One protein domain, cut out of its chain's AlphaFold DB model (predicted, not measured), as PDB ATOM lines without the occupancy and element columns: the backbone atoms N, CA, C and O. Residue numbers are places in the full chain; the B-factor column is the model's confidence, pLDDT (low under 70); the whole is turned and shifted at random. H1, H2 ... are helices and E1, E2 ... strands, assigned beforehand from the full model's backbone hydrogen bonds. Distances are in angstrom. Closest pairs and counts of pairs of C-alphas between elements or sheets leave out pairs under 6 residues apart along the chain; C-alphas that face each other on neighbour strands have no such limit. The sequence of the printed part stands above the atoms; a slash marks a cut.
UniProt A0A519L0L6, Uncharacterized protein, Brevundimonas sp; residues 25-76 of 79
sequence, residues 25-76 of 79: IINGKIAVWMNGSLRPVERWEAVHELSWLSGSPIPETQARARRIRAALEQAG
ATOM      1  N   ILE A  25       6.133 -43.209  32.242       91.56
ATOM      2  CA  ILE A  25       6.231 -42.001  33.070       91.56
ATOM      3  C   ILE A  25       4.834 -41.590  33.540       91.56
ATOM      4  O   ILE A  25       3.936 -41.383  32.725       91.56
ATOM      5  N   ILE A  26       4.649 -41.444  34.853       90.31
ATOM      6  CA  ILE A  26       3.378 -41.046  35.475       90.31
ATOM      7  C   ILE A  26       3.668 -39.984  36.525       90.31
ATOM      8  O   ILE A  26       4.381 -40.242  37.491       90.31
ATOM      9  N   ASN A  27       3.120 -38.779  36.346       88.69
ATOM     10  CA  ASN A  27       3.327 -37.645  37.258       88.69
ATOM     11  C   ASN A  27       4.818 -37.376  37.568       88.69
ATOM     12  O   ASN A  27       5.182 -37.098  38.706       88.69
ATOM     13  N   GLY A  28       5.695 -37.512  36.563       87.25
ATOM     14  CA  GLY A  28       7.146 -37.312  36.703       87.25
ATOM     15  C   GLY A  28       7.921 -38.480  37.333       87.25
ATOM     16  O   GLY A  28       9.150 -38.427  37.380       87.25
ATOM     17  N   LYS A  29       7.220 -39.534  37.764       93.00
ATOM     18  CA  LYS A  29       7.777 -40.793  38.279       93.00
ATOM     19  C   LYS A  29       7.868 -41.838  37.178       93.00
ATOM     20  O   LYS A  29       7.151 -41.743  36.186       93.00
ATOM     21  N   ILE A  30       8.712 -42.846  37.366       94.25
ATOM     22  CA  ILE A  30       8.916 -43.921  36.388       94.25
ATOM     23  C   ILE A  30       8.369 -45.219  36.962       94.25
ATOM     24  O   ILE A  30       8.687 -45.590  38.084       94.25
ATOM     25  N   ALA A  31       7.532 -45.915  36.205       94.81
ATOM     26  CA  ALA A  31       7.005 -47.214  36.581       94.81
ATOM     27  C   ALA A  31       8.100 -48.284  36.494       94.81
ATOM     28  O   ALA A  31       8.650 -48.533  35.420       94.81
ATOM     29  N   VAL A  32       8.408 -48.919  37.622       94.12
ATOM     30  CA  VAL A  32       9.476 -49.914  37.744       94.12
ATOM     31  C   VAL A  32       8.988 -51.104  38.565       94.12
ATOM     32  O   VAL A  32       8.281 -50.928  39.561       94.12
ATOM     33  N   TRP A  33       9.343 -52.322  38.147       91.88
ATOM     34  CA  TRP A  33       9.145 -53.516  38.970       91.88
ATOM     35  C   TRP A  33      10.170 -53.528  40.097       91.88
ATOM     36  O   TRP A  33      11.350 -53.751  39.859       91.88
ATOM     37  N   MET A  34       9.710 -53.317  41.327       86.50
ATOM     38  CA  MET A  34      10.560 -53.292  42.511       86.50
ATOM     39  C   MET A  34       9.892 -54.086  43.630       86.50
ATOM     40  O   MET A  34       8.705 -53.905  43.905       86.50
ATOM     41  N   ASN A  35      10.640 -54.983  44.275       86.00
ATOM     42  CA  ASN A  35      10.134 -55.859  45.342       86.00
ATOM     43  C   ASN A  35       8.873 -56.654  44.942       86.00
ATOM     44  O   ASN A  35       7.941 -56.798  45.729       86.00
ATOM     45  N   GLY A  36       8.821 -57.140  43.697       86.81
ATOM     46  CA  GLY A  36       7.702 -57.945  43.195       86.81
ATOM     47  C   GLY A  36       6.428 -57.154  42.884       86.81
ATOM     48  O   GLY A  36       5.377 -57.757  42.695       86.81
ATOM     49  N   SER A  37       6.488 -55.822  42.830       90.31
ATOM     50  CA  SER A  37       5.356 -54.974  42.443       90.31
ATOM     51  C   SER A  37       5.780 -53.922  41.426       90.31
ATOM     52  O   SER A  37       6.817 -53.279  41.584       90.31
ATOM     53  N   LEU A  38       4.965 -53.723  40.392       91.81
ATOM     54  CA  LEU A  38       5.138 -52.626  39.449       91.81
ATOM     55  C   LEU A  38       4.543 -51.356  40.051       91.81
ATOM     56  O   LEU A  38       3.344 -51.300  40.321       91.81
ATOM     57  N   ARG A  39       5.380 -50.342  40.280       93.19
ATOM     58  CA  ARG A  39       4.939 -49.084  40.893       93.19
ATOM     59  C   ARG A  39       5.682 -47.881  40.315       93.19
ATOM     60  O   ARG A  39       6.842 -48.022  39.930       93.19
ATOM     61  N   PRO A  40       5.057 -46.693  40.269       94.00
ATOM     62  CA  PRO A  40       5.766 -45.456  39.969       94.00
ATOM     63  C   PRO A  40       6.757 -45.137  41.095       94.00
ATOM     64  O   PRO A  40       6.352 -44.972  42.247       94.00
ATOM     65  N   VAL A  41       8.038 -45.043  40.759       93.56
ATOM     66  CA  VAL A  41       9.138 -44.714  41.671       93.56
ATOM     67  C   VAL A  41       9.803 -43.401  41.269       93.56
ATOM     68  O   VAL A  41       9.648 -42.919  40.141       93.56
ATOM     69  N   GLU A  42      10.543 -42.803  42.197       94.19
ATOM     70  CA  GLU A  42      11.334 -41.614  41.897       94.19
ATOM     71  C   GLU A  42      12.443 -41.919  40.879       94.19
ATOM     72  O   GLU A  42      12.895 -43.054  40.721       94.19
ATOM     73  N   ARG A  43      12.934 -40.882  40.192       91.06
ATOM     74  CA  ARG A  43      13.992 -41.037  39.176       91.06
ATOM     75  C   ARG A  43      15.238 -41.724  39.729       91.06
ATOM     76  O   ARG A  43      15.801 -42.581  39.062       91.06
ATOM     77  N   TRP A  44      15.656 -41.364  40.943       91.75
ATOM     78  CA  TRP A  44      16.839 -41.955  41.568       91.75
ATOM     79  C   TRP A  44      16.644 -43.456  41.839       91.75
ATOM     80  O   TRP A  44      17.542 -44.242  41.552       91.75
ATOM     81  N   GLU A  45      15.453 -43.882  42.274       93.56
ATOM     82  CA  GLU A  45      15.108 -45.302  42.453       93.56
ATOM     83  C   GLU A  45      15.143 -46.056  41.117       93.56
ATOM     84  O   GLU A  45      15.694 -47.154  41.035       93.56
ATOM     85  N   ALA A  46      14.618 -45.445  40.051       93.38
ATOM     86  CA  ALA A  46      14.675 -46.011  38.706       93.38
ATOM     87  C   ALA A  46      16.114 -46.125  38.170       93.38
ATOM     88  O   ALA A  46      16.430 -47.099  37.489       93.38
ATOM     89  N   VAL A  47      17.006 -45.181  38.499       92.88
ATOM     90  CA  VAL A  47      18.440 -45.260  38.159       92.88
ATOM     91  C   VAL A  47      19.119 -46.420  38.894       92.88
ATOM     92  O   VAL A  47      19.906 -47.145  38.282       92.88
ATOM     93  N   HIS A  48      18.810 -46.634  40.176       92.62
ATOM     94  CA  HIS A  48      19.347 -47.777  40.923       92.62
ATOM     95  C   HIS A  48      18.878 -49.111  40.344       92.62
ATOM     96  O   HIS A  48      19.709 -49.996  40.128       92.62
ATOM     97  N   GLU A  49      17.585 -49.238  40.033       92.88
ATOM     98  CA  GLU A  49      17.074 -50.439  39.370       92.88
ATOM     99  C   GLU A  49      17.757 -50.630  38.009       92.88
ATOM    100  O   GLU A  49      18.239 -51.718  37.708       92.88
ATOM    101  N   LEU A  50      17.870 -49.574  37.197       93.12
ATOM    102  CA  LEU A  50      18.560 -49.644  35.908       93.12
ATOM    103  C   LEU A  50      19.998 -50.153  36.061       93.12
ATOM    104  O   LEU A  50      20.426 -51.007  35.281       93.12
ATOM    105  N   SER A  51      20.743 -49.646  37.044       92.19
ATOM    106  CA  SER A  51      22.116 -50.077  37.319       92.19
ATOM    107  C   SER A  51      22.176 -51.561  37.691       92.19
ATOM    108  O   SER A  51      23.000 -52.291  37.136       92.19
ATOM    109  N   TRP A  52      21.262 -52.023  38.549       90.94
ATOM    110  CA  TRP A  52      21.163 -53.431  38.932       90.94
ATOM    111  C   TRP A  52      20.812 -54.333  37.737       90.94
ATOM    112  O   TRP A  52      21.494 -55.327  37.484       90.94
ATOM    113  N   LEU A  53      19.807 -53.952  36.941       92.06
ATOM    114  CA  LEU A  53      19.358 -54.718  35.774       92.06
ATOM    115  C   LEU A  53      20.404 -54.753  34.650       92.06
ATOM    116  O   LEU A  53      20.512 -55.759  33.947       92.06
ATOM    117  N   SER A  54      21.180 -53.679  34.475       90.38
ATOM    118  CA  SER A  54      22.193 -53.574  33.412       90.38
ATOM    119  C   SER A  54      23.359 -54.548  33.597       90.38
ATOM    120  O   SER A  54      24.010 -54.905  32.618       90.38
ATOM    121  N   GLY A  55      23.608 -55.006  34.827       89.25
ATOM    122  CA  GLY A  55      24.601 -56.044  35.115       89.25
ATOM    123  C   GLY A  55      24.131 -57.471  34.810       89.25
ATOM    124  O   GLY A  55      24.931 -58.402  34.876       89.25
ATOM    125  N   SER A  56      22.849 -57.671  34.488       90.94
ATOM    126  CA  SER A  56      22.293 -59.006  34.271       90.94
ATOM    127  C   SER A  56      22.626 -59.562  32.876       90.94
ATOM    128  O   SER A  56      22.452 -58.863  31.870       90.94
ATOM    129  N   PRO A  57      23.027 -60.845  32.773       91.94
ATOM    130  CA  PRO A  57      23.188 -61.527  31.490       91.94
ATOM    131  C   PRO A  57      21.851 -61.992  30.886       91.94
ATOM    132  O   PRO A  57      21.825 -62.473  29.756       91.94
ATOM    133  N   ILE A  58      20.739 -61.887  31.624       94.62
ATOM    134  CA  ILE A  58      19.432 -62.392  31.191       94.62
ATOM    135  C   ILE A  58      18.816 -61.413  30.172       94.62
ATOM    136  O   ILE A  58      18.586 -60.247  30.512       94.62
ATOM    137  N   PRO A  59      18.479 -61.858  28.942       91.94
ATOM    138  CA  PRO A  59      17.965 -60.974  27.890       91.94
ATOM    139  C   PRO A  59      16.689 -60.216  28.271       91.94
ATOM    140  O   PRO A  59      16.525 -59.050  27.910       91.94
ATOM    141  N   GLU A  60      15.794 -60.863  29.019       89.62
ATOM    142  CA  GLU A  60      14.567 -60.243  29.518       89.62
ATOM    143  C   GLU A  60      14.880 -59.098  30.487       89.62
ATOM    144  O   GLU A  60      14.378 -57.989  30.317       89.62
ATOM    145  N   THR A  61      15.784 -59.318  31.443       91.88
ATOM    146  CA  THR A  61      16.247 -58.289  32.384       91.88
ATOM    147  C   THR A  61      16.878 -57.103  31.653       91.88
ATOM    148  O   THR A  61      16.600 -55.952  31.984       91.88
ATOM    149  N   GLN A  62      17.648 -57.356  30.593       92.81
ATOM    150  CA  GLN A  62      18.185 -56.281  29.759       92.81
ATOM    151  C   GLN A  62      17.099 -55.533  28.977       92.81
ATOM    152  O   GLN A  62      17.207 -54.326  28.769       92.81
ATOM    153  N   ALA A  63      16.039 -56.215  28.534       92.12
ATOM    154  CA  ALA A  63      14.901 -55.551  27.905       92.12
ATOM    155  C   ALA A  63      14.195 -54.607  28.886       92.12
ATOM    156  O   ALA A  63      13.863 -53.483  28.510       92.12
ATOM    157  N   ARG A  64      14.044 -55.030  30.147       92.56
ATOM    158  CA  ARG A  64      13.538 -54.187  31.240       92.56
ATOM    159  C   ARG A  64      14.431 -52.962  31.467       92.56
ATOM    160  O   ARG A  64      13.942 -51.835  31.430       92.56
ATOM    161  N   ALA A  65      15.749 -53.167  31.565       93.94
ATOM    162  CA  ALA A  65      16.733 -52.087  31.675       93.94
ATOM    163  C   ALA A  65      16.596 -51.060  30.536       93.94
ATOM    164  O   ALA A  65      16.547 -49.857  30.783       93.94
ATOM    165  N   ARG A  66      16.454 -51.514  29.282       94.06
ATOM    166  CA  ARG A  66      16.266 -50.617  28.126       94.06
ATOM    167  C   ARG A  66      15.012 -49.747  28.243       94.06
ATOM    168  O   ARG A  66      15.081 -48.566  27.916       94.06
ATOM    169  N   ARG A  67      13.892 -50.293  28.732       94.25
ATOM    170  CA  ARG A  67      12.651 -49.520  28.941       94.25
ATOM    171  C   ARG A  67      12.829 -48.448  30.013       94.25
ATOM    172  O   ARG A  67      12.453 -47.302  29.795       94.25
ATOM    173  N   ILE A  68      13.444 -48.805  31.141       93.38
ATOM    174  CA  ILE A  68      13.702 -47.867  32.243       93.38
ATOM    175  C   ILE A  68      14.670 -46.768  31.799       93.38
ATOM    176  O   ILE A  68      14.442 -45.595  32.087       93.38
ATOM    177  N   ARG A  69      15.714 -47.121  31.042       93.88
ATOM    178  CA  ARG A  69      16.650 -46.155  30.462       93.88
ATOM    179  C   ARG A  69      15.947 -45.161  29.537       93.88
ATOM    180  O   ARG A  69      16.111 -43.964  29.727       93.88
ATOM    181  N   ALA A  70      15.127 -45.643  28.603       93.31
ATOM    182  CA  ALA A  70      14.368 -44.772  27.705       93.31
ATOM    183  C   ALA A  70      13.438 -43.819  28.481       93.31
ATOM    184  O   ALA A  70      13.330 -42.643  28.142       93.31
ATOM    185  N   ALA A  71      12.814 -44.300  29.560       92.69
ATOM    186  CA  ALA A  71      11.980 -43.480  30.436       92.69
ATOM    187  C   ALA A  71      12.784 -42.395  31.170       92.69
ATOM    188  O   ALA A  71      12.341 -41.255  31.296       92.69
ATOM    189  N   LEU A  72      13.981 -42.734  31.652       91.75
ATOM    190  CA  LEU A  72      14.881 -41.790  32.313       91.75
ATOM    191  C   LEU A  72      15.394 -40.713  31.347       91.75
ATOM    192  O   LEU A  72      15.426 -39.538  31.716       91.75
ATOM    193  N   GLU A  73      15.736 -41.091  30.115       91.31
ATOM    194  CA  GLU A  73      16.128 -40.169  29.041       91.31
ATOM    195  C   GLU A  73      14.968 -39.217  28.691       91.31
ATOM    196  O   GLU A  73      15.138 -37.998  28.696       91.31
ATOM    197  N   GLN A  74      13.751 -39.744  28.508       87.56
ATOM    198  CA  GLN A  74      12.540 -38.939  28.275       87.56
ATOM    199  C   GLN A  74      12.214 -37.991  29.438       87.56
ATOM    200  O   GLN A  74      11.731 -36.880  29.222       87.56
ATOM    201  N   ALA A  75      12.481 -38.410  30.675       83.19
ATOM    202  CA  ALA A  75      12.275 -37.592  31.864       83.19
ATOM    203  C   ALA A  75      13.364 -36.518  32.071       83.19
ATOM    204  O   ALA A  75      13.279 -35.770  33.050       83.19
ATOM    205  N   GLY A  76      14.376 -36.445  31.194       76.31
ATOM    206  CA  GLY A  76      15.505 -35.517  31.300       76.31
ATOM    207  C   GLY A  76      16.476 -35.861  32.433       76.31
ATOM    208  O   GLY A  76      17.172 -34.982  32.932       76.31
TER     209      GLY A  76
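Overview. This is residues 25 to 76 of the 79 residues of an uncharacterized protein of Brevundimonas sp (UniProt A0A519L0L6). A strand hairpin, E1 and E2, packs through E1 on a helical hairpin, H1 and H2, with E2 on the side of E1 away from H2. The printed part has 52 residues, in the order E1, E2, H1, H2; the sheet E1 - E2 is antiparallel, and the class is mixed. It is compact and rounded, with a radius of gyration of the C-alphas of 10.2 A and spans of 31 by 23 by 15 A.

Arrangement. Residues 25 to 26 pair briefly, antiparallel, with residues 29 to 30 of E1, residues 29 to 34. E1 and E2, residues 37 to 41, form a hairpin at 152 degrees, with N 32 and O 39 2.9 A apart, within hydrogen-bond range. H1, residues 43 to 54, and H2, residues 59 to 74, touch as a helical hairpin, a shallow tilt of 30 degrees, opposite ways; their closest C-alphas, of Leu 50 and Ala 65, are 5.2 A apart. The closest C-alphas of E1 and H1, Lys 29 and Arg 43, are 6.3 A apart; those of E1 and H2, Ile 30 and Ala 71, 6.7 A. E2 and H2 are apart. In both helices every O i to N i+4 pair is within hydrogen-bond range.

Along the chain. E1 begins at C-alpha 29 (7.777, -40.793, 38.279) and spans 13.5 A, E2 11.0 A, H1 16.1 A and H2 22.7 A, ending at C-alpha 74 (12.540, -38.939, 28.275).

Size, cuts and confidence. The C-alphas farthest apart, of Asn 27 and Pro 57, are 31.6 A apart. The printed part has no cut, its three links are tight, and no printed residue is under 70 in pLDDT.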